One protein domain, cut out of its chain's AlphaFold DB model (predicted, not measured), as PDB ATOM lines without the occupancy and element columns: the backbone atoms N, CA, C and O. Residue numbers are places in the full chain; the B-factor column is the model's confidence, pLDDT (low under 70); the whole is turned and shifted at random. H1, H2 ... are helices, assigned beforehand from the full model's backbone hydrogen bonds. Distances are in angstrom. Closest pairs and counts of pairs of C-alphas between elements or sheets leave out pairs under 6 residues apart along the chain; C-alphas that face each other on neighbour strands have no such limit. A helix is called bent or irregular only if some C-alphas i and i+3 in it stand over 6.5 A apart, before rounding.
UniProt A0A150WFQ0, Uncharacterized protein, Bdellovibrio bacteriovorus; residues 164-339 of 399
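Overview. This is residues 164 to 339 of the 399 residues of an uncharacterized protein of Bdellovibrio bacteriovorus (UniProt A0A150WFQ0). One long helix, H3, kinked near residue 237, runs through the middle of a rounded body, and H2, H4, H6, H7 and H8 pack on it, mostly crossed. H1 and H5 lie farther out, H1 on H8 and H5 at the corner after H4, and four long stretches have no named element, residues 171 to 192, 204 to 219, 285 to 302 and 310 to 326, of which 204 to 219 loop far from the middle, their C-alphas 16 to 25 A from the mean of all C-alphas. The printed part has 176 residues with eight named helices, H1 to H8 in chain order, and no named strand; the class is all helix. It is compact, with a radius of gyration of the C-alphas of 15.3 A and spans of 42 by 36 by 36 A.

Along the chain. H1, residues 164 to 170, begins at C-alpha 164 at (7.548, 15.442, 9.202). H2 is residues 193 to 203, 15.2 A long, and only just irregular: C-alphas 196 and 199 are 6.8 A apart. H3, residues 220 to 243, is 32.7 A long, from C-alpha 220 at (5.144, 25.252, 26.663); it is irregular, with C-alphas 236 and 239 8.0 A apart, and has a kink of 72 degrees near residue 237. H4, residues 246 to 260, measures 20.6 A. H5, residues 262 to 268, is irregular, with C-alphas 263 and 266 8.1 A apart. H6 is residues 279 to 284 and H7 residues 303 to 309. H8, residues 327 to 339, is 18.5 A long and ends at C-alpha 339 at (2.733, 23.574, 8.434).

Arrangement. H3 is the hub, touching five helices. H3 and H4 form a helical hairpin, opposite ways at a steep tilt of 36 degrees, only just past shallow; their closest C-alphas, of Met 237 and Pro 248, are 6.0 A apart. H8 touches H3 at a steep tilt of 50 degrees, closest at the C-alphas of Ala 230 and Thr 336, 5.5 A. H7 touches residues 231 to 236 of H3, closest at the C-alphas of Arg 231 and Gly 308, 4.8 A. H6 touches residues 224 to 232 of H3 at a shallow tilt of 31 degrees, the same way, with the C-alphas of Glu 225 and Ala 281 closest at 5.0 A. H2 touches residues 220 to 228 of H3, closest at the C-alphas of Leu 199 and Ile 224, 7.4 A. H1 touches residues 334 to 338 of H8, about perpendicular at 85 degrees, with the C-alphas of Ala 167 and Arg 338 closest at 5.3 A. H4 and H5 touch only at the corner, closest at the C-alphas of Arg 258 and Phe 268, 6.3 A. In H1, H4, H6 and H8 every O i to N i+4 pair is within hydrogen-bond range; in H2 4 of 7 are, in H3 16 of 20, in H7 2 of 3 and in H5 0 of 3, where 3 of 4 O i to N i+3 pairs are.

Size, cuts and confidence. The C-alphas farthest apart, of Gly 215 and Gly 299, are 47.4 A apart. The links H1 to H2, H2 to H3, H6 to H7 and H7 to H8 are long. The printed part has no cut, its mean pLDDT is 93.8, and no printed residue is under 70.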
ATOM      1  N   THR A 164       8.545  16.521   9.212       89.75
ATOM      2  CA  THR A 164       7.548  15.442   9.202       89.75
ATOM      3  C   THR A 164       7.637  14.571  10.456       89.75
ATOM      4  O   THR A 164       6.620  14.340  11.113       89.75
ATOM      5  N   ASP A 165       8.844  14.156  10.847       89.94
ATOM      6  CA  ASP A 165       9.068  13.357  12.055       89.94
ATOM      7  C   ASP A 165       8.714  14.140  13.321       89.94
ATOM      8  O   ASP A 165       8.080  13.603  14.234       89.94
ATOM      9  N   THR A 166       9.048  15.434  13.360       93.44
ATOM     10  CA  THR A 166       8.696  16.305  14.488       93.44
ATOM     11  C   THR A 166       7.183  16.495  14.603       93.44
ATOM     12  O   THR A 166       6.629  16.353  15.693       93.44
ATOM     13  N   ALA A 167       6.488  16.752  13.493       95.12
ATOM     14  CA  ALA A 167       5.032  16.896  13.472       95.12
ATOM     15  C   ALA A 167       4.334  15.601  13.921       95.12
ATOM     16  O   ALA A 167       3.378  15.630  14.704       95.12
ATOM     17  N   LYS A 168       4.855  14.444  13.493       93.69
ATOM     18  CA  LYS A 168       4.383  13.129  13.940       93.69
ATOM     19  C   LYS A 168       4.610  12.921  15.440       93.69
ATOM     20  O   LYS A 168       3.703  12.459  16.127       93.69
ATOM     21  N   ALA A 169       5.775  13.303  15.962       93.12
ATOM     22  CA  ALA A 169       6.082  13.229  17.391       93.12
ATOM     23  C   ALA A 169       5.210  14.171  18.246       93.12
ATOM     24  O   ALA A 169       4.920  13.852  19.399       93.12
ATOM     25  N   LEU A 170       4.761  15.300  17.685       94.88
ATOM     26  CA  LEU A 170       3.850  16.253  18.335       94.88
ATOM     27  C   LEU A 170       2.381  15.838  18.303       94.88
ATOM     28  O   LEU A 170       1.616  16.256  19.169       94.88
ATOM     29  N   SER A 171       1.975  15.027  17.328       92.44
ATOM     30  CA  SER A 171       0.568  14.665  17.107       92.44
ATOM     31  C   SER A 171      -0.159  14.084  18.339       92.44
ATOM     32  O   SER A 171      -1.343  14.367  18.493       92.44
ATOM     33  N   PRO A 172       0.489  13.343  19.268       92.00
ATOM     34  CA  PRO A 172      -0.156  12.917  20.515       92.00
ATOM     35  C   PRO A 172      -0.504  14.055  21.493       92.00
ATOM     36  O   PRO A 172      -1.375  13.868  22.341       92.00
ATOM     37  N   TYR A 173       0.175  15.202  21.390       93.62
ATOM     38  CA  TYR A 173       0.067  16.347  22.307       93.62
ATOM     39  C   TYR A 173      -0.775  17.498  21.735       93.62
ATOM     40  O   TYR A 173      -1.168  18.414  22.449       93.62
ATOM     41  N   VAL A 174      -1.033  17.492  20.427       95.62
ATOM     42  CA  VAL A 174      -1.683  18.600  19.717       95.62
ATOM     43  C   VAL A 174      -3.004  18.139  19.112       95.62
ATOM     44  O   VAL A 174      -3.124  17.028  18.604       95.62
ATOM     45  N   GLY A 175      -4.024  18.999  19.150       95.00
ATOM     46  CA  GLY A 175      -5.310  18.707  18.519       95.00
ATOM     47  C   GLY A 175      -6.216  17.767  19.308       95.00
ATOM     48  O   GLY A 175      -7.169  17.232  18.745       95.00
ATOM     49  N   ALA A 176      -5.976  17.546  20.604       93.69
ATOM     50  CA  ALA A 176      -6.916  16.792  21.432       93.69
ATOM     51  C   ALA A 176      -8.335  17.388  21.330       93.69
ATOM     52  O   ALA A 176      -8.506  18.610  21.362       93.69
ATOM     53  N   CYS A 177      -9.348  16.531  21.197       95.50
ATOM     54  CA  CYS A 177     -10.747  16.952  21.222       95.50
ATOM     55  C   CYS A 177     -11.132  17.327  22.659       95.50
ATOM     56  O   CYS A 177     -11.068  16.488  23.557       95.50
ATOM     57  N   VAL A 178     -11.470  18.602  22.878       95.56
ATOM     58  CA  VAL A 178     -11.684  19.186  24.222       95.56
ATOM     59  C   VAL A 178     -13.154  19.406  24.579       95.56
ATOM     60  O   VAL A 178     -13.473  19.959  25.628       95.56
ATOM     61  N   ILE A 179     -14.057  18.963  23.709       94.69
ATOM     62  CA  ILE A 179     -15.505  18.957  23.929       94.69
ATOM     63  C   ILE A 179     -16.072  17.592  23.533       94.69
ATOM     64  O   ILE A 179     -15.397  16.797  22.886       94.69
ATOM     65  N   ASN A 180     -17.328  17.316  23.877       93.31
ATOM     66  CA  ASN A 180     -18.052  16.202  23.271       93.31
ATOM     67  C   ASN A 180     -18.614  16.660  21.909       93.31
ATOM     68  O   ASN A 180     -19.506  17.506  21.897       93.31
ATOM     69  N   PRO A 181     -18.146  16.127  20.764       90.00
ATOM     70  CA  PRO A 181     -18.603  16.592  19.456       90.00
ATOM     71  C   PRO A 181     -20.055  16.194  19.143       90.00
ATOM     72  O   PRO A 181     -20.701  16.863  18.341       90.00
ATOM     73  N   LYS A 182     -20.591  15.144  19.791       88.50
ATOM     74  CA  LYS A 182     -21.999  14.732  19.639       88.50
ATOM     75  C   LYS A 182     -22.949  15.656  20.398       88.50
ATOM     76  O   LYS A 182     -24.004  15.997  19.881       88.50
ATOM     77  N   ASN A 183     -22.534  16.082  21.593       89.56
ATOM     78  CA  ASN A 183     -23.292  16.964  22.482       89.56
ATOM     79  C   ASN A 183     -22.407  18.145  22.915       89.56
ATOM     80  O   ASN A 183     -21.882  18.147  24.033       89.56
ATOM     81  N   PRO A 184     -22.164  19.113  22.019       87.81
ATOM     82  CA  PRO A 184     -21.278  20.229  22.308       87.81
ATOM     83  C   PRO A 184     -21.913  21.197  23.314       87.81
ATOM     84  O   PRO A 184     -23.140  21.282  23.391       87.81
ATOM     85  N   PRO A 185     -21.096  21.951  24.074       88.19
ATOM     86  CA  PRO A 185     -21.598  22.902  25.059       88.19
ATOM     87  C   PRO A 185     -22.525  23.950  24.431       88.19
ATOM     88  O   PRO A 185     -22.177  24.561  23.421       88.19
ATOM     89  N   SER A 186     -23.673  24.193  25.064       85.38
ATOM     90  CA  SER A 186     -24.574  25.294  24.724       85.38
ATOM     91  C   SER A 186     -25.170  25.888  26.012       85.38
ATOM     92  O   SER A 186     -25.905  25.182  26.703       85.38
ATOM     93  N   PRO A 187     -24.839  27.142  26.382       86.94
ATOM     94  CA  PRO A 187     -23.891  28.035  25.711       86.94
ATOM     95  C   PRO A 187     -22.423  27.611  25.914       86.94
ATOM     96  O   PRO A 187     -22.071  26.944  26.887       86.94
ATOM     97  N   TYR A 188     -21.537  28.046  25.014       90.81
ATOM     98  CA  TYR A 188     -20.091  27.959  25.242       90.81
ATOM     99  C   TYR A 188     -19.657  28.876  26.398       90.81
ATOM    100  O   TYR A 188     -20.192  29.974  26.570       90.81
ATOM    101  N   ALA A 189     -18.634  28.448  27.143       90.56
ATOM    102  CA  ALA A 189     -18.041  29.179  28.260       90.56
ATOM    103  C   ALA A 189     -17.622  30.602  27.861       90.56
ATOM    104  O   ALA A 189     -17.299  30.860  26.700       90.56
ATOM    105  N   GLY A 190     -17.635  31.534  28.821       88.12
ATOM    106  CA  GLY A 190     -17.248  32.938  28.637       88.12
ATOM    107  C   GLY A 190     -15.821  33.125  28.093       88.12
ATOM    108  O   GLY A 190     -14.982  32.241  28.203       88.12
ATOM    109  N   GLY A 191     -15.556  34.279  27.469       90.38
ATOM    110  CA  GLY A 191     -14.227  34.612  26.934       90.38
ATOM    111  C   GLY A 191     -13.851  33.892  25.631       90.38
ATOM    112  O   GLY A 191     -14.724  33.479  24.862       90.38
ATOM    113  N   ASN A 192     -12.548  33.788  25.372       94.31
ATOM    114  CA  ASN A 192     -11.981  33.170  24.175       94.31
ATOM    115  C   ASN A 192     -12.112  31.627  24.219       94.31
ATOM    116  O   ASN A 192     -11.639  31.025  25.186       94.31
ATOM    117  N   PRO A 193     -12.691  30.955  23.201       95.75
ATOM    118  CA  PRO A 193     -12.885  29.503  23.252       95.75
ATOM    119  C   PRO A 193     -11.592  28.682  23.342       95.75
ATOM    120  O   PRO A 193     -11.577  27.651  24.014       95.75
ATOM    121  N   TYR A 194     -10.498  29.130  22.717       97.38
ATOM    122  CA  TYR A 194      -9.205  28.456  22.853       97.38
ATOM    123  C   TYR A 194      -8.740  28.471  24.315       97.38
ATOM    124  O   TYR A 194      -8.350  27.441  24.861       97.38
ATOM    125  N   ASP A 195      -8.842  29.626  24.975       97.25
ATOM    126  CA  ASP A 195      -8.404  29.788  26.366       97.25
ATOM    127  C   ASP A 195      -9.296  29.032  27.351       97.25
ATOM    128  O   ASP A 195      -8.800  28.524  28.354       97.25
ATOM    129  N   ALA A 196     -10.595  28.937  27.062       96.25
ATOM    130  CA  ALA A 196     -11.558  28.266  27.927       96.25
ATOM    131  C   ALA A 196     -11.472  26.732  27.853       96.25
ATOM    132  O   ALA A 196     -11.632  26.064  28.873       96.25
ATOM    133  N   TYR A 197     -11.227  26.166  26.666       96.88
ATOM    134  CA  TYR A 197     -11.322  24.718  26.444       96.88
ATOM    135  C   TYR A 197      -9.986  24.056  26.112       96.88
ATOM    136  O   TYR A 197      -9.678  22.983  26.631       96.88
ATOM    137  N   VAL A 198      -9.183  24.676  25.246       97.38
ATOM    138  CA  VAL A 198      -7.972  24.052  24.699       97.38
ATOM    139  C   VAL A 198      -6.789  24.228  25.639       97.38
ATOM    140  O   VAL A 198      -6.164  23.247  26.040       97.38
ATOM    141  N   LEU A 199      -6.513  25.468  26.044       96.62
ATOM    142  CA  LEU A 199      -5.356  25.795  26.872       96.62
ATOM    143  C   LEU A 199      -5.313  25.004  28.199       96.62
ATOM    144  O   LEU A 199      -4.241  24.499  28.536       96.62
ATOM    145  N   PRO A 200      -6.423  24.811  28.946       95.56
ATOM    146  CA  PRO A 200      -6.403  24.019  30.176       95.56
ATOM    147  C   PRO A 200      -6.114  22.535  29.932       95.56
ATOM    148  O   PRO A 200      -5.495  21.890  30.776       95.56
ATOM    149  N   ALA A 201      -6.559  21.986  28.798       94.06
ATOM    150  CA  ALA A 201      -6.272  20.606  28.423       94.06
ATOM    151  C   ALA A 201      -4.801  20.442  28.020       94.06
ATOM    152  O   ALA A 201      -4.146  19.515  28.490       94.06
ATOM    153  N   LEU A 202      -4.269  21.372  27.221       94.44
ATOM    154  CA  LEU A 202      -2.887  21.343  26.740       94.44
ATOM    155  C   LEU A 202      -1.879  21.442  27.895       94.44
ATOM    156  O   LEU A 202      -0.933  20.663  27.967       94.44
ATOM    157  N   LYS A 203      -2.148  22.317  28.872       92.38
ATOM    158  CA  LYS A 203      -1.322  22.478  30.082       92.38
ATOM    159  C   LYS A 203      -1.152  21.202  30.903       92.38
ATOM    160  O   LYS A 203      -0.155  21.052  31.601       92.38
ATOM    161  N   LYS A 204      -2.112  20.275  30.833       90.44
ATOM    162  CA  LYS A 204      -2.066  19.006  31.574       90.44
ATOM    163  C   LYS A 204      -1.225  17.929  30.885       90.44
ATOM    164  O   LYS A 204      -0.896  16.943  31.531       90.44
ATOM    165  N   GLN A 205      -0.898  18.083  29.600       84.44
ATOM    166  CA  GLN A 205      -0.262  17.024  28.803       84.44
ATOM    167  C   GLN A 205       1.268  16.973  28.935       84.44
ATOM    168  O   GLN A 205       1.880  15.989  28.525       84.44
ATOM    169  N   GLY A 206       1.881  17.991  29.547       84.25
ATOM    170  CA  GLY A 206       3.334  18.128  29.618       84.25
ATOM    171  C   GLY A 206       3.949  18.530  28.272       84.25
ATOM    172  O   GLY A 206       3.359  18.346  27.208       84.25
ATOM    173  N   VAL A 207       5.147  19.112  28.314       92.06
ATOM    174  CA  VAL A 207       5.860  19.556  27.106       92.06
ATOM    175  C   VAL A 207       6.762  18.422  26.606       92.06
ATOM    176  O   VAL A 207       7.614  17.957  27.371       92.06
ATOM    177  N   PRO A 208       6.618  17.958  25.350       92.50
ATOM    178  CA  PRO A 208       7.472  16.901  24.829       92.50
ATOM    179  C   PRO A 208       8.912  17.387  24.614       92.50
ATOM    180  O   PRO A 208       9.167  18.546  24.293       92.50
ATOM    181  N   LYS A 209       9.882  16.476  24.765       92.81
ATOM    182  CA  LYS A 209      11.319  16.759  24.586       92.81
ATOM    183  C   LYS A 209      11.707  16.755  23.106       92.81
ATOM    184  O   LYS A 209      12.406  15.862  22.638       92.81
ATOM    185  N   ILE A 210      11.234  17.753  22.375       91.81
ATOM    186  CA  ILE A 210      11.489  17.927  20.943       91.81
ATOM    187  C   ILE A 210      12.439  19.103  20.747       91.81
ATOM    188  O   ILE A 210      12.313  20.122  21.424       91.81
ATOM    189  N   LYS A 211      13.401  18.959  19.833       91.25
ATOM    190  CA  LYS A 211      14.331  20.036  19.483       91.25
ATOM    191  C   LYS A 211      13.752  20.912  18.376       91.25
ATOM    192  O   LYS A 211      13.204  20.402  17.403       91.25
ATOM    193  N   LYS A 212      13.929  22.220  18.525       92.81
ATOM    194  CA  LYS A 212      13.699  23.222  17.484       92.81
ATOM    195  C   LYS A 212      14.849  23.223  16.478       92.81
ATOM    196  O   LYS A 212      15.884  22.588  16.681       92.81
ATOM    197  N   GLU A 213      14.689  24.001  15.415       91.38
ATOM    198  CA  GLU A 213      15.710  24.224  14.389       91.38
ATOM    199  C   GLU A 213      17.040  24.768  14.934       91.38
ATOM    200  O   GLU A 213      18.093  24.464  14.381       91.38
ATOM    201  N   ASP A 214      17.014  25.535  16.027       90.81
ATOM    202  CA  ASP A 214      18.217  26.045  16.703       90.81
ATOM    203  C   ASP A 214      18.867  25.031  17.668       90.81
ATOM    204  O   ASP A 214      19.850  25.345  18.336       90.81
ATOM    205  N   GLY A 215      18.326  23.811  17.754       89.44
ATOM    206  CA  GLY A 215      18.803  22.741  18.627       89.44
ATOM    207  C   GLY A 215      18.323  22.827  20.078       89.44
ATOM    208  O   GLY A 215      18.512  21.861  20.824       89.44
ATOM    209  N   THR A 216      17.676  23.923  20.484       93.75
ATOM    210  CA  THR A 216      17.103  24.061  21.829       93.75
ATOM    211  C   THR A 216      15.806  23.263  21.959       93.75
ATOM    212  O   THR A 216      15.132  22.969  20.969       93.75
ATOM    213  N   LEU A 217      15.458  22.860  23.183       93.31
ATOM    214  CA  LEU A 217      14.200  22.156  23.431       93.31
ATOM    215  C   LEU A 217      13.011  23.106  23.278       93.31
ATOM    216  O   LEU A 217      13.091  24.284  23.631       93.31
ATOM    217  N   MET A 218      11.904  22.572  22.774       95.50
ATOM    218  CA  MET A 218      10.648  23.298  22.735       95.50
ATOM    219  C   MET A 218      10.130  23.591  24.147       95.50
ATOM    220  O   MET A 218      10.363  22.847  25.103       95.50
ATOM    221  N   THR A 219       9.399  24.686  24.257       96.38
ATOM    222  CA  THR A 219       8.788  25.196  25.480       96.38
ATOM    223  C   THR A 219       7.273  24.989  25.460       96.38
ATOM    224  O   THR A 219       6.679  24.657  24.434       96.38
ATOM    225  N   GLU A 220       6.613  25.243  26.592       96.69
ATOM    226  CA  GLU A 220       5.144  25.252  26.663       96.69
ATOM    227  C   GLU A 220       4.530  26.272  25.692       96.69
ATOM    228  O   GLU A 220       3.494  26.016  25.086       96.69
ATOM    229  N   LYS A 221       5.198  27.416  25.499       97.56
ATOM    230  CA  LYS A 221       4.758  28.452  24.558       97.56
ATOM    231  C   LYS A 221       4.785  27.954  23.117       97.56
ATOM    232  O   LYS A 221       3.820  28.189  22.400       97.56
ATOM    233  N   ASP A 222       5.831  27.223  22.737       97.81
ATOM    234  CA  ASP A 222       5.943  26.640  21.398       97.81
ATOM    235  C   ASP A 222       4.835  25.596  21.164       97.81
ATOM    236  O   ASP A 222       4.215  25.569  20.105       97.81
ATOM    237  N   LEU A 223       4.518  24.774  22.177       97.56
ATOM    238  CA  LEU A 223       3.412  23.810  22.101       97.56
ATOM    239  C   LEU A 223       2.055  24.510  21.907       97.56
ATOM    240  O   LEU A 223       1.260  24.089  21.067       97.56
ATOM    241  N   ILE A 224       1.808  25.592  22.656       98.44
ATOM    242  CA  ILE A 224       0.600  26.422  22.521       98.44
ATOM    243  C   ILE A 224       0.522  27.043  21.122       98.44
ATOM    244  O   ILE A 224      -0.548  27.044  20.522       98.44
ATOM    245  N   GLU A 225       1.625  27.570  20.588       98.50
ATOM    246  CA  GLU A 225       1.653  28.158  19.246       98.50
ATOM    247  C   GLU A 225       1.357  27.133  18.154       98.50
ATOM    248  O   GLU A 225       0.525  27.410  17.288       98.50
ATOM    249  N   VAL A 226       1.985  25.952  18.213       98.62
ATOM    250  CA  VAL A 226       1.729  24.873  17.248       98.62
ATOM    251  C   VAL A 226       0.258  24.465  17.290       98.62
ATOM    252  O   VAL A 226      -0.381  24.415  16.242       98.62
ATOM    253  N   ASP A 227      -0.306  24.217  18.475       98.56
ATOM    254  CA  ASP A 227      -1.701  23.788  18.606       98.56
ATOM    255  C   ASP A 227      -2.695  24.881  18.183       98.56
ATOM    256  O   ASP A 227      -3.630  24.610  17.424       98.56
ATOM    257  N   ALA A 228      -2.470  26.129  18.600       98.62
ATOM    258  CA  ALA A 228      -3.313  27.259  18.232       98.62
ATOM    259  C   ALA A 228      -3.306  27.517  16.719       98.62
ATOM    260  O   ALA A 228      -4.372  27.696  16.120       98.62
ATOM    261  N   LEU A 229      -2.128  27.503  16.087       98.81
ATOM    262  CA  LEU A 229      -1.998  27.679  14.644       98.81
ATOM    263  C   LEU A 229      -2.602  26.488  13.891       98.81
ATOM    264  O   LEU A 229      -3.372  26.706  12.959       98.81
ATOM    265  N   ALA A 230      -2.336  25.249  14.315       98.62
ATOM    266  CA  ALA A 230      -2.868  24.055  13.665       98.62
ATOM    267  C   ALA A 230      -4.404  24.023  13.683       98.62
ATOM    268  O   ALA A 230      -5.036  23.875  12.641       98.62
ATOM    269  N   ARG A 231      -5.039  24.247  14.839       98.44
ATOM    270  CA  ARG A 231      -6.511  24.305  14.926       98.44
ATOM    271  C   ARG A 231      -7.095  25.403  14.051       98.44
ATOM    272  O   ARG A 231      -8.127  25.190  13.415       98.44
ATOM    273  N   THR A 232      -6.417  26.549  14.010       98.25
ATOM    274  CA  THR A 232      -6.858  27.696  13.220       98.25
ATOM    275  C   THR A 232      -6.796  27.400  11.730       98.25
ATOM    276  O   THR A 232      -7.795  27.544  11.032       98.25
ATOM    277  N   LEU A 233      -5.655  26.908  11.247       98.19
ATOM    278  CA  LEU A 233      -5.484  26.525   9.849       98.19
ATOM    279  C   LEU A 233      -6.440  25.405   9.444       98.19
ATOM    280  O   LEU A 233      -7.012  25.473   8.365       98.19
ATOM    281  N   TYR A 234      -6.640  24.394  10.289       97.44
ATOM    282  CA  TYR A 234      -7.573  23.314   9.986       97.44
ATOM    283  C   TYR A 234      -8.995  23.857   9.808       97.44
ATOM    284  O   TYR A 234      -9.597  23.682   8.752       97.44
ATOM    285  N   ALA A 235      -9.522  24.567  10.806       95.06
ATOM    286  CA  ALA A 235     -10.914  25.002  10.783       95.06
ATOM    287  C   ALA A 235     -11.206  26.072   9.714       95.06
ATOM    288  O   ALA A 235     -12.308  26.081   9.170       95.06
ATOM    289  N   GLU A 236     -10.241  26.938   9.392       93.50
ATOM    290  CA  GLU A 236     -10.415  28.015   8.402       93.50
ATOM    291  C   GLU A 236     -10.071  27.567   6.977       93.50
ATOM    292  O   GLU A 236     -10.682  28.027   6.017       93.50
ATOM    293  N   MET A 237      -9.103  26.655   6.822       95.06
ATOM    294  CA  MET A 237      -8.512  26.340   5.518       95.06
ATOM    295  C   MET A 237      -8.729  24.904   5.046       95.06
ATOM    296  O   MET A 237      -8.279  24.612   3.939       95.06
ATOM    297  N   ALA A 238      -9.404  24.017   5.794       91.44
ATOM    298  CA  ALA A 238      -9.586  22.602   5.416       91.44
ATOM    299  C   ALA A 238     -10.020  22.416   3.949       91.44
ATOM    300  O   ALA A 238      -9.410  21.649   3.205       91.44
ATOM    301  N   ARG A 239     -10.991  23.215   3.489       89.38
ATOM    302  CA  ARG A 239     -11.485  23.223   2.097       89.38
ATOM    303  C   ARG A 239     -10.420  23.498   1.047       89.38
ATOM    304  O   ARG A 239     -10.557  23.076  -0.092       89.38
ATOM    305  N   CYS A 240      -9.387  24.243   1.409       92.56
ATOM    306  CA  CYS A 240      -8.368  24.717   0.489       92.56
ATOM    307  C   CYS A 240      -7.170  23.788   0.368       92.56
ATOM    308  O   CYS A 240      -6.401  23.936  -0.580       92.56
ATOM    309  N   TYR A 241      -7.045  22.788   1.246       93.31
ATOM    310  CA  TYR A 241      -5.987  21.781   1.142       93.31
ATOM    311  C   TYR A 241      -6.064  20.999  -0.169       93.31
ATOM    312  O   TYR A 241      -5.023  20.703  -0.750       93.31
ATOM    313  N   LYS A 242      -7.272  20.755  -0.701       88.81
ATOM    314  CA  LYS A 242      -7.440  20.101  -2.010       88.81
ATOM    315  C   LYS A 242      -6.878  20.896  -3.189       88.81
ATOM    316  O   LYS A 242      -6.691  20.340  -4.261       88.81
ATOM    317  N   HIS A 243      -6.635  22.194  -3.010       91.25
ATOM    318  CA  HIS A 243      -6.050  23.063  -4.031       91.25
ATOM    319  C   HIS A 243      -4.536  23.256  -3.858       91.25
ATOM    320  O   HIS A 243      -3.926  23.952  -4.670       91.25
ATOM    321  N   GLY A 244      -3.937  22.664  -2.821       92.81
ATOM    322  CA  GLY A 244      -2.507  22.718  -2.527       92.81
ATOM    323  C   GLY A 244      -2.176  23.412  -1.204       92.81
ATOM    324  O   GLY A 244      -2.905  24.278  -0.716       92.81
ATOM    325  N   LEU A 245      -1.031  23.052  -0.614       95.62
ATOM    326  CA  LEU A 245      -0.621  23.564   0.702       95.62
ATOM    327  C   LEU A 245      -0.172  25.029   0.698       95.62
ATOM    328  O   LEU A 245      -0.124  25.661   1.753       95.62
ATOM    329  N   HIS A 246       0.108  25.619  -0.463       96.44
ATOM    330  CA  HIS A 246       0.515  27.023  -0.549       96.44
ATOM    331  C   HIS A 246      -0.557  27.989  -0.026       96.44
ATOM    332  O   HIS A 246      -0.213  29.068   0.454       96.44
ATOM    333  N   TYR A 247      -1.839  27.603  -0.053       97.75
ATOM    334  CA  TYR A 247      -2.936  28.374   0.541       97.75
ATOM    335  C   TYR A 247      -2.854  28.434   2.079       97.75
ATOM    336  O   TYR A 247      -2.665  29.536   2.605       97.75
ATOM    337  N   PRO A 248      -2.927  27.313   2.832       98.06
ATOM    338  CA  PRO A 248      -2.777  27.355   4.287       98.06
ATOM    339  C   PRO A 248      -1.403  27.882   4.732       98.06
ATOM    340  O   PRO A 248      -1.331  28.606   5.724       98.06
ATOM    341  N   MET A 249      -0.322  27.633   3.981       98.50
ATOM    342  CA  MET A 249       0.996  28.219   4.282       98.50
ATOM    343  C   MET A 249       1.005  29.746   4.168       98.50
ATOM    344  O   MET A 249       1.654  30.426   4.962       98.50
ATOM    345  N   THR A 250       0.259  30.305   3.215       98.56
ATOM    346  CA  THR A 250       0.117  31.758   3.069       98.56
ATOM    347  C   THR A 250      -0.625  32.356   4.261       98.56
ATOM    348  O   THR A 250      -0.170  33.355   4.816       98.56
ATOM    349  N   VAL A 251      -1.705  31.721   4.724       98.50
ATOM    350  CA  VAL A 251      -2.438  32.160   5.926       98.50
ATOM    351  C   VAL A 251      -1.571  32.053   7.184       98.50
ATOM    352  O   VAL A 251      -1.538  32.984   7.995       98.50
ATOM    353  N   ALA A 252      -0.798  30.976   7.324       98.69
ATOM    354  CA  ALA A 252       0.171  30.823   8.407       98.69
ATOM    355  C   ALA A 252       1.236  31.934   8.380       98.69
ATOM    356  O   ALA A 252       1.494  32.569   9.404       98.69
ATOM    357  N   LYS A 253       1.795  32.253   7.203       98.69
ATOM    358  CA  LYS A 253       2.784  33.331   7.076       98.69
ATOM    359  C   LYS A 253       2.193  34.711   7.360       98.69
ATOM    360  O   LYS A 253       2.834  35.506   8.040       98.69
ATOM    361  N   ILE A 254       0.972  34.994   6.912       98.56
ATOM    362  CA  ILE A 254       0.283  36.246   7.255       98.56
ATOM    363  C   ILE A 254       0.068  36.347   8.771       98.56
ATOM    364  O   ILE A 254       0.285  37.409   9.348       98.56
ATOM    365  N   SER A 255      -0.285  35.244   9.434       98.62
ATOM    366  CA  SER A 255      -0.432  35.198  10.897       98.62
ATOM    367  C   SER A 255       0.875  35.526  11.620       98.62
ATOM    368  O   SER A 255       0.869  36.303  12.574       98.62
ATOM    369  N   ILE A 256       2.001  34.994  11.133       98.56
ATOM    370  CA  ILE A 256       3.341  35.338  11.629       98.56
ATOM    371  C   ILE A 256       3.644  36.820  11.395       98.56
ATOM    372  O   ILE A 256       4.006  37.512  12.340       98.56
ATOM    373  N   ASN A 257       3.418  37.340  10.183       98.31
ATOM    374  CA  ASN A 257       3.651  38.755   9.878       98.31
ATOM    375  C   ASN A 257       2.856  39.660  10.842       98.31
ATOM    376  O   ASN A 257       3.404  40.603  11.407       98.31
ATOM    377  N   ARG A 258       1.575  39.346  11.090       98.25
ATOM    378  CA  ARG A 258       0.721  40.054  12.065       98.25
ATOM    379  C   ARG A 258       1.285  39.998  13.487       98.25
ATOM    380  O   ARG A 258       1.241  41.001  14.196       98.25
ATOM    381  N   ALA A 259       1.805  38.847  13.905       97.69
ATOM    382  CA  ALA A 259       2.388  38.650  15.231       97.69
ATOM    383  C   ALA A 259       3.712  39.412  15.422       97.69
ATOM    384  O   ALA A 259       3.976  39.920  16.512       97.69
ATOM    385  N   GLU A 260       4.519  39.513  14.363       97.19
ATOM    386  CA  GLU A 260       5.798  40.232  14.329       97.19
ATOM    387  C   GLU A 260       5.617  41.759  14.202       97.19
ATOM    388  O   GLU A 260       6.497  42.528  14.591       97.19
ATOM    389  N   ALA A 261       4.465  42.228  13.708       95.69
ATOM    390  CA  ALA A 261       4.143  43.649  13.565       95.69
ATOM    391  C   ALA A 261       3.775  44.313  14.905       95.69
ATOM    392  O   ALA A 261       2.630  44.697  15.149       95.69
ATOM    393  N   THR A 262       4.769  44.505  15.773       92.06
ATOM    394  CA  THR A 262       4.605  45.079  17.124       92.06
ATOM    395  C   THR A 262       3.881  46.432  17.142       92.06
ATOM    396  O   THR A 262       3.058  46.668  18.025       92.06
ATOM    397  N   HIS A 263       4.105  47.286  16.138       93.62
ATOM    398  CA  HIS A 263       3.451  48.593  15.976       93.62
ATOM    399  C   HIS A 263       1.974  48.513  15.538       93.62
ATOM    400  O   HIS A 263       1.252  49.496  15.653       93.62
ATOM    401  N   ARG A 264       1.501  47.347  15.069       94.06
ATOM    402  CA  ARG A 264       0.106  47.091  14.644       94.06
ATOM    403  C   ARG A 264      -0.614  46.108  15.559       94.06
ATOM    404  O   ARG A 264      -1.670  45.584  15.222       94.06
ATOM    405  N   LYS A 265      -0.072  45.849  16.749       92.19
ATOM    406  CA  LYS A 265      -0.603  44.838  17.669       92.19
ATOM    407  C   LYS A 265      -2.098  45.018  17.976       92.19
ATOM    408  O   LYS A 265      -2.822  44.030  18.014       92.19
ATOM    409  N   ALA A 266      -2.556  46.259  18.154       93.25
ATOM    410  CA  ALA A 266      -3.960  46.578  18.440       93.25
ATOM    411  C   ALA A 266      -4.919  46.269  17.269       93.25
ATOM    412  O   ALA A 266      -6.123  46.107  17.471       93.25
ATOM    413  N   GLU A 267      -4.398  46.169  16.045       94.25
ATOM    414  CA  GLU A 267      -5.166  45.771  14.865       94.25
ATOM    415  C   GLU A 267      -5.470  44.269  14.894       94.25
ATOM    416  O   GLU A 267      -6.611  43.862  14.660       94.25
ATOM    417  N   PHE A 268      -4.461  43.459  15.236       96.12
ATOM    418  CA  PHE A 268      -4.498  42.004  15.071       96.12
ATOM    419  C   PHE A 268      -4.790  41.214  16.350       96.12
ATOM    420  O   PHE A 268      -5.189  40.057  16.265       96.12
ATOM    421  N   ILE A 269      -4.602  41.807  17.529       95.06
ATOM    422  CA  ILE A 269      -4.869  41.164  18.819       95.06
ATOM    423  C   ILE A 269      -5.936  41.983  19.539       95.06
ATOM    424  O   ILE A 269      -5.656  43.083  20.017       95.06
ATOM    425  N   LYS A 270      -7.161  41.449  19.605       91.38
ATOM    426  CA  LYS A 270      -8.316  42.121  20.222       91.38
ATOM    427  C   LYS A 270      -8.999  41.219  21.246       91.38
ATOM    428  O   LYS A 270      -9.234  40.045  20.976       91.38
ATOM    429  N   GLY A 271      -9.416  41.825  22.356       88.88
ATOM    430  CA  GLY A 271     -10.074  41.141  23.469       88.88
ATOM    431  C   GLY A 271      -9.089  40.524  24.460       88.88
ATOM    432  O   GLY A 271      -7.871  40.684  24.340       88.88
ATOM    433  N   ASP A 272      -9.634  39.827  25.452       90.69
ATOM    434  CA  ASP A 272      -8.839  39.187  26.493       90.69
ATOM    435  C   ASP A 272      -8.195  37.897  25.987       90.69
ATOM    436  O   ASP A 272      -8.827  37.053  25.345       90.69
ATOM    437  N   HIS A 273      -6.917  37.732  26.317       95.06
ATOM    438  CA  HIS A 273      -6.138  36.542  26.013       95.06
ATOM    439  C   HIS A 273      -5.348  36.113  27.244       95.06
ATOM    440  O   HIS A 273      -4.753  36.951  27.924       95.06
ATOM    441  N   ALA A 274      -5.240  34.803  27.468       95.44
ATOM    442  CA  ALA A 274      -4.383  34.268  28.521       95.44
ATOM    443  C   ALA A 274      -2.938  34.808  28.423       95.44
ATOM    444  O   ALA A 274      -2.332  34.830  27.346       95.44
ATOM    445  N   ALA A 275      -2.366  35.215  29.564       95.12
ATOM    446  CA  ALA A 275      -1.055  35.871  29.632       95.12
ATOM    447  C   ALA A 275       0.091  35.016  29.069       95.12
ATOM    448  O   ALA A 275       1.031  35.552  28.483       95.12
ATOM    449  N   ILE A 276      -0.017  33.690  29.196       95.38
ATOM    450  CA  ILE A 276       0.981  32.734  28.703       95.38
ATOM    451  C   ILE A 276       1.089  32.702  27.171       95.38
ATOM    452  O   ILE A 276       2.135  32.325  26.648       95.38
ATOM    453  N   LYS A 277       0.040  33.125  26.448       97.12
ATOM    454  CA  LYS A 277       0.042  33.127  24.984       97.12
ATOM    455  C   LYS A 277       1.025  34.159  24.443       97.12
ATOM    456  O   LYS A 277       1.014  35.335  24.821       97.12
ATOM    457  N   THR A 278       1.830  33.712  23.494       97.69
ATOM    458  CA  THR A 278       2.701  34.549  22.673       97.69
ATOM    459  C   THR A 278       1.887  35.448  21.728       97.69
ATOM    460  O   THR A 278       0.672  35.265  21.590       97.69
ATOM    461  N   PRO A 279       2.518  36.427  21.051       98.12
ATOM    462  CA  PRO A 279       1.849  37.215  20.019       98.12
ATOM    463  C   PRO A 279       1.216  36.362  18.913       98.12
ATOM    464  O   PRO A 279       0.068  36.620  18.561       98.12
ATOM    465  N   LEU A 280       1.896  35.316  18.427       98.56
ATOM    466  CA  LEU A 280       1.351  34.438  17.387       98.56
ATOM    467  C   LEU A 280       0.108  33.700  17.877       98.56
ATOM    468  O   LEU A 280      -0.941  33.801  17.245       98.56
ATOM    469  N   ALA A 281       0.186  33.049  19.044       98.38
ATOM    470  CA  ALA A 281      -0.959  32.367  19.644       98.38
ATOM    471  C   ALA A 281      -2.136  33.329  19.877       98.38
ATOM    472  O   ALA A 281      -3.293  32.957  19.691       98.38
ATOM    473  N   LYS A 282      -1.872  34.588  20.246       98.44
ATOM    474  CA  LYS A 282      -2.907  35.624  20.390       98.44
ATOM    475  C   LYS A 282      -3.539  36.011  19.054       98.44
ATOM    476  O   LYS A 282      -4.762  36.059  18.987       98.44
ATOM    477  N   VAL A 283      -2.752  36.226  17.999       98.31
ATOM    478  CA  VAL A 283      -3.267  36.529  16.651       98.31
ATOM    479  C   VAL A 283      -4.153  35.395  16.144       98.31
ATOM    480  O   VAL A 283      -5.306  35.634  15.794       98.31
ATOM    481  N   VAL A 284      -3.653  34.156  16.148       98.12
ATOM    482  CA  VAL A 284      -4.387  33.019  15.563       98.12
ATOM    483  C   VAL A 284      -5.617  32.635  16.374       98.12
ATOM    484  O   VAL A 284      -6.555  32.098  15.808       98.12
ATOM    485  N   THR A 285      -5.661  32.971  17.668       97.81
ATOM    486  CA  THR A 285      -6.845  32.766  18.519       97.81
ATOM    487  C   THR A 285      -7.758  33.984  18.616       97.81
ATOM    488  O   THR A 285      -8.747  33.927  19.339       97.81
ATOM    489  N   SER A 286      -7.468  35.094  17.932       96.75
ATOM    490  CA  SER A 286      -8.304  36.300  17.981       96.75
ATOM    491  C   SER A 286      -9.559  36.136  17.110       96.75
ATOM    492  O   SER A 286      -9.421  36.003  15.893       96.75
ATOM    493  N   PRO A 287     -10.785  36.239  17.665       94.69
ATOM    494  CA  PRO A 287     -12.014  36.133  16.870       94.69
ATOM    495  C   PRO A 287     -12.175  37.238  15.816       94.69
ATOM    496  O   PRO A 287     -12.896  37.067  14.841       94.69
ATOM    497  N   SER A 288     -11.494  38.376  15.996       92.81
ATOM    498  CA  SER A 288     -11.437  39.459  15.005       92.81
ATOM    499  C   SER A 288     -10.573  39.129  13.784       92.81
ATOM    500  O   SER A 288     -10.651  39.838  12.787       92.81
ATOM    501  N   GLN A 289      -9.717  38.110  13.883       95.19
ATOM    502  CA  GLN A 289      -8.810  37.675  12.819       95.19
ATOM    503  C   GLN A 289      -9.283  36.385  12.156       95.19
ATOM    504  O   GLN A 289      -9.076  36.215  10.957       95.19
ATOM    505  N   PHE A 290      -9.890  35.491  12.941       95.94
ATOM    506  CA  PHE A 290     -10.330  34.172  12.506       95.94
ATOM    507  C   PHE A 290     -11.715  33.881  13.074       95.94
ATOM    508  O   PHE A 290     -11.915  33.805  14.292       95.94
ATOM    509  N   SER A 291     -12.675  33.739  12.165       92.81
ATOM    510  CA  SER A 291     -14.090  33.583  12.485       92.81
ATOM    511  C   SER A 291     -14.383  32.305  13.271       92.81
ATOM    512  O   SER A 291     -15.353  32.277  14.023       92.81
ATOM    513  N   LEU A 292     -13.534  31.274  13.184       94.19
ATOM    514  CA  LEU A 292     -13.711  30.007  13.895       94.19
ATOM    515  C   LEU A 292     -13.818  30.188  15.417       94.19
ATOM    516  O   LEU A 292     -14.472  29.393  16.084       94.19
ATOM    517  N   TRP A 293     -13.202  31.239  15.972       95.62
ATOM    518  CA  TRP A 293     -13.191  31.504  17.412       95.62
ATOM    519  C   TRP A 293     -14.394  32.330  17.867       95.62
ATOM    520  O   TRP A 293     -14.569  32.565  19.066       95.62
ATOM    521  N   LEU A 294     -15.254  32.755  16.937       94.00
ATOM    522  CA  LEU A 294     -16.567  33.287  17.271       94.00
ATOM    523  C   LEU A 294     -17.449  32.148  17.777       94.00
ATOM    524  O   LEU A 294     -17.527  31.086  17.170       94.00
ATOM    525  N   LYS A 295     -18.164  32.374  18.880       92.75
ATOM    526  CA  LYS A 295     -19.161  31.411  19.384       92.75
ATOM    527  C   LYS A 295     -20.409  31.397  18.515       92.75
ATOM    528  O   LYS A 295     -21.044  30.357  18.367       92.75
ATOM    529  N   LYS A 296     -20.748  32.561  17.957       92.12
ATOM    530  CA  LYS A 296     -21.912  32.767  17.108       92.12
ATOM    531  C   LYS A 296     -21.555  33.558  15.858       92.12
ATOM    532  O   LYS A 296     -20.750  34.482  15.937       92.12
ATOM    533  N   ILE A 297     -22.197  33.214  14.749       89.19
ATOM    534  CA  ILE A 297     -22.196  33.960  13.489       89.19
ATOM    535  C   ILE A 297     -23.667  34.218  13.156       89.19
ATOM    536  O   ILE A 297     -24.474  33.289  13.166       89.19
ATOM    537  N   ASP A 298     -24.035  35.486  12.965       87.75
ATOM    538  CA  ASP A 298     -25.416  35.916  12.692       87.75
ATOM    539  C   ASP A 298     -26.444  35.368  13.705       87.75
ATOM    540  O   ASP A 298     -27.515  34.870  13.360       87.75
ATOM    541  N   GLY A 299     -26.080  35.397  14.993       87.50
ATOM    542  CA  GLY A 299     -26.925  34.940  16.104       87.50
ATOM    543  C   GLY A 299     -27.023  33.417  16.283       87.50
ATOM    544  O   GLY A 299     -27.524  32.968  17.319       87.50
ATOM    545  N   LYS A 300     -26.499  32.625  15.341       88.88
ATOM    546  CA  LYS A 300     -26.481  31.153  15.373       88.88
ATOM    547  C   LYS A 300     -25.137  30.628  15.851       88.88
ATOM    548  O   LYS A 300     -24.123  31.292  15.660       88.88
ATOM    549  N   ASP A 301     -25.119  29.438  16.445       88.94
ATOM    550  CA  ASP A 301     -23.873  28.788  16.857       88.94
ATOM    551  C   ASP A 301     -22.933  28.609  15.663       88.94
ATOM    552  O   ASP A 301     -23.343  28.154  14.594       88.94
ATOM    553  N   ASN A 302     -21.664  28.964  15.853       90.25
ATOM    554  CA  ASN A 302     -20.654  28.840  14.815       90.25
ATOM    555  C   ASN A 302     -20.287  27.359  14.595       90.25
ATOM    556  O   ASN A 302     -19.697  26.747  15.495       90.25
ATOM    557  N   PRO A 303     -20.575  26.767  13.420       84.19
ATOM    558  CA  PRO A 303     -20.227  25.373  13.154       84.19
ATOM    559  C   PRO A 303     -18.706  25.148  13.140       84.19
ATOM    560  O   PRO A 303     -18.232  24.149  13.686       84.19
ATOM    561  N   SER A 304     -17.931  26.112  12.628       90.00
ATOM    562  CA  SER A 304     -16.470  26.013  12.505       90.00
ATOM    563  C   SER A 304     -15.756  25.952  13.855       90.00
ATOM    564  O   SER A 304     -14.667  25.384  13.953       90.00
ATOM    565  N   LEU A 305     -16.375  26.461  14.927       93.88
ATOM    566  CA  LEU A 305     -15.800  26.370  16.270       93.88
ATOM    567  C   LEU A 305     -15.617  24.906  16.703       93.88
ATOM    568  O   LEU A 305     -14.600  24.555  17.303       93.88
ATOM    569  N   ARG A 306     -16.552  24.016  16.342       92.06
ATOM    570  CA  ARG A 306     -16.427  22.579  16.643       92.06
ATOM    571  C   ARG A 306     -15.243  21.953  15.909       92.06
ATOM    572  O   ARG A 306     -14.572  21.102  16.487       92.06
ATOM    573  N   HIS A 307     -14.964  22.402  14.682       92.94
ATOM    574  CA  HIS A 307     -13.839  21.912  13.880       92.94
ATOM    575  C   HIS A 307     -12.508  22.202  14.588       92.94
ATOM    576  O   HIS A 307     -11.661  21.320  14.693       92.94
ATOM    577  N   GLY A 308     -12.357  23.413  15.140       95.00
ATOM    578  CA  GLY A 308     -11.165  23.810  15.892       95.00
ATOM    579  C   GLY A 308     -11.040  23.129  17.259       95.00
ATOM    580  O   GLY A 308      -9.934  22.792  17.682       95.00
ATOM    581  N   LEU A 309     -12.153  22.889  17.964       96.94
ATOM    582  CA  LEU A 309     -12.143  22.259  19.294       96.94
ATOM    583  C   LEU A 309     -11.965  20.732  19.242       96.94
ATOM    584  O   LEU A 309     -11.396  20.158  20.173       96.94
ATOM    585  N   CYS A 310     -12.400  20.082  18.160       96.31
ATOM    586  CA  CYS A 310     -12.286  18.638  17.942       96.31
ATOM    587  C   CYS A 310     -11.815  18.308  16.517       96.31
ATOM    588  O   CYS A 310     -12.586  17.748  15.728       96.31
ATOM    589  N   PRO A 311     -10.552  18.632  16.181       96.06
ATOM    590  CA  PRO A 311      -9.984  18.279  14.889       96.06
ATOM    591  C   PRO A 311      -9.809  16.754  14.775       96.06
ATOM    592  O   PRO A 311      -9.857  16.040  15.784       96.06
ATOM    593  N   PRO A 312      -9.580  16.223  13.564       95.38
ATOM    594  CA  PRO A 312      -9.442  14.795  13.308       95.38
ATOM    595  C   PRO A 312      -8.055  14.272  13.722       95.38
ATOM    596  O   PRO A 312      -7.452  13.493  13.007       95.38
ATOM    597  N   SER A 313      -7.542  14.651  14.894       94.25
ATOM    598  CA  SER A 313      -6.180  14.331  15.356       94.25
ATOM    599  C   SER A 313      -5.917  12.855  15.660       94.25
ATOM    600  O   SER A 313      -4.770  12.442  15.815       94.25
ATOM    601  N   ASN A 314      -6.968  12.042  15.779       92.88
ATOM    602  CA  ASN A 314      -6.863  10.622  16.085       92.88
ATOM    603  C   ASN A 314      -7.880   9.815  15.272       92.88
ATOM    604  O   ASN A 314      -9.085  10.046  15.373       92.88
ATOM    605  N   LYS A 315      -7.391   8.840  14.500       92.44
ATOM    606  CA  LYS A 315      -8.192   8.012  13.578       92.44
ATOM    607  C   LYS A 315      -9.229   7.121  14.261       92.44
ATOM    608  O   LYS A 315     -10.217   6.731  13.645       92.44
ATOM    609  N   ASP A 316      -9.018   6.819  15.537       92.94
ATOM    610  CA  ASP A 316      -9.843   5.900  16.314       92.94
ATOM    611  C   ASP A 316     -10.843   6.619  17.228       92.94
ATOM    612  O   ASP A 316     -11.722   5.971  17.801       92.94
ATOM    613  N   LYS A 317     -10.753   7.950  17.343       92.62
ATOM    614  CA  LYS A 317     -11.633   8.773  18.183       92.62
ATOM    615  C   LYS A 317     -12.627   9.567  17.346       92.62
ATOM    616  O   LYS A 317     -12.422   9.803  16.160       92.62
ATOM    617  N   ALA A 318     -13.719   9.982  17.984       91.50
ATOM    618  CA  ALA A 318     -14.667  10.878  17.344       91.50
ATOM    619  C   ALA A 318     -14.031  12.260  17.105       91.50
ATOM    620  O   ALA A 318     -13.385  12.797  18.007       91.50
ATOM    621  N   PHE A 319     -14.245  12.834  15.921       93.69
ATOM    622  CA  PHE A 319     -13.904  14.231  15.609       93.69
ATOM    623  C   PHE A 319     -15.176  15.093  15.569       93.69
ATOM    624  O   PHE A 319     -16.236  14.628  15.984       93.69
ATOM    625  N   TRP A 320     -15.098  16.345  15.109       91.69
ATOM    626  CA  TRP A 320     -16.192  17.331  15.170       91.69
ATOM    627  C   TRP A 320     -17.550  16.875  14.602       91.69
ATOM    628  O   TRP A 320     -18.574  17.413  15.018       91.69
ATOM    629  N   THR A 321     -17.592  15.878  13.713       87.94
ATOM    630  CA  THR A 321     -18.850  15.281  13.211       87.94
ATOM    631  C   THR A 321     -19.519  14.314  14.196       87.94
ATOM    632  O   THR A 321     -20.652  13.894  13.981       87.94
ATOM    633  N   GLY A 322     -18.819  13.895  15.252       88.00
ATOM    634  CA  GLY A 322     -19.247  12.844  16.175       88.00
ATOM    635  C   GLY A 322     -18.937  11.411  15.715       88.00
ATOM    636  O   GLY A 322     -19.167  10.475  16.488       88.00
ATOM    637  N   ALA A 323     -18.397  11.223  14.507       89.19
ATOM    638  CA  ALA A 323     -17.947   9.939  13.959       89.19
ATOM    639  C   ALA A 323     -16.412   9.837  13.950       89.19
ATOM    640  O   ALA A 323     -15.740  10.793  14.323       89.19
ATOM    641  N   LYS A 324     -15.846   8.692  13.540       91.19
ATOM    642  CA  LYS A 324     -14.397   8.574  13.292       91.19
ATOM    643  C   LYS A 324     -14.010   9.368  12.038       91.19
ATOM    644  O   LYS A 324     -14.785   9.372  11.078       91.19
ATOM    645  N   PRO A 325     -12.842  10.027  12.022       90.56
ATOM    646  CA  PRO A 325     -12.420  10.804  10.872       90.56
ATOM    647  C   PRO A 325     -12.084   9.905   9.675       90.56
ATOM    648  O   PRO A 325     -11.361   8.916   9.828       90.56
ATOM    649  N   PRO A 326     -12.587  10.238   8.481       83.44
ATOM    650  CA  PRO A 326     -12.181   9.580   7.243       83.44
ATOM    651  C   PRO A 326     -10.717   9.914   6.879       83.44
ATOM    652  O   PRO A 326     -10.185  10.923   7.349       83.44
ATOM    653  N   PRO A 327     -10.054   9.117   6.015       83.50
ATOM    654  CA  PRO A 327      -8.633   9.295   5.699       83.50
ATOM    655  C   PRO A 327      -8.246  10.689   5.190       83.50
ATOM    656  O   PRO A 327      -7.251  11.239   5.633       83.50
ATOM    657  N   PHE A 328      -9.048  11.316   4.327       83.56
ATOM    658  CA  PHE A 328      -8.689  12.643   3.813       83.56
ATOM    659  C   PHE A 328      -8.765  13.741   4.906       83.56
ATOM    660  O   PHE A 328      -8.031  14.719   4.827       83.56
ATOM    661  N   GLU A 329      -9.617  13.602   5.938       90.25
ATOM    662  CA  GLU A 329      -9.614  14.534   7.085       90.25
ATOM    663  C   GLU A 329      -8.322  14.391   7.892       90.25
ATOM    664  O   GLU A 329      -7.756  15.388   8.344       90.25
ATOM    665  N   GLN A 330      -7.847  13.150   8.056       91.69
ATOM    666  CA  GLN A 330      -6.547  12.874   8.671       91.69
ATOM    667  C   GLN A 330      -5.428  13.534   7.873       91.69
ATOM    668  O   GLN A 330      -4.636  14.275   8.440       91.69
ATOM    669  N   ASP A 331      -5.423  13.356   6.553       90.75
ATOM    670  CA  ASP A 331      -4.430  13.938   5.649       90.75
ATOM    671  C   ASP A 331      -4.369  15.474   5.744       90.75
ATOM    672  O   ASP A 331      -3.285  16.068   5.771       90.75
ATOM    673  N   ILE A 332      -5.529  16.137   5.825       94.62
ATOM    674  CA  ILE A 332      -5.615  17.591   6.023       94.62
ATOM    675  C   ILE A 332      -5.004  17.976   7.372       94.62
ATOM    676  O   ILE A 332      -4.210  18.920   7.441       94.62
ATOM    677  N   TRP A 333      -5.349  17.264   8.446       96.50
ATOM    678  CA  TRP A 333      -4.813  17.546   9.775       96.50
ATOM    679  C   TRP A 333      -3.311  17.278   9.878       96.50
ATOM    680  O   TRP A 333      -2.585  18.106  10.423       96.50
ATOM    681  N   GLU A 334      -2.811  16.190   9.301       95.62
ATOM    682  CA  GLU A 334      -1.383  15.881   9.257       95.62
ATOM    683  C   GLU A 334      -0.595  16.970   8.524       95.62
ATOM    684  O   GLU A 334       0.422  17.450   9.029       95.62
ATOM    685  N   ASN A 335      -1.080  17.435   7.370       96.56
ATOM    686  CA  ASN A 335      -0.453  18.558   6.672       96.56
ATOM    687  C   ASN A 335      -0.564  19.863   7.460       96.56
ATOM    688  O   ASN A 335       0.384  20.645   7.489       96.56
ATOM    689  N   THR A 336      -1.687  20.086   8.142       97.88
ATOM    690  CA  THR A 336      -1.854  21.232   9.036       97.88
ATOM    691  C   THR A 336      -0.809  21.216  10.155       97.88
ATOM    692  O   THR A 336      -0.174  22.235  10.430       97.88
ATOM    693  N   MET A 337      -0.575  20.046  10.752       97.88
ATOM    694  CA  MET A 337       0.448  19.826  11.768       97.88
ATOM    695  C   MET A 337       1.853  20.068  11.230       97.88
ATOM    696  O   MET A 337       2.647  20.707  11.917       97.88
ATOM    697  N   ARG A 338       2.172  19.617  10.011       97.44
ATOM    698  CA  ARG A 338       3.464  19.901   9.359       97.44
ATOM    699  C   ARG A 338       3.670  21.401   9.153       97.44
ATOM    700  O   ARG A 338       4.715  21.909   9.547       97.44
ATOM    701  N   ILE A 339       2.664  22.116   8.643       98.44
ATOM    702  CA  ILE A 339       2.733  23.574   8.434       98.44
ATOM    703  C   ILE A 339       2.934  24.304   9.762       98.44
ATOM    704  O   ILE A 339       3.829  25.138   9.867       98.44
TER     705      ILE A 339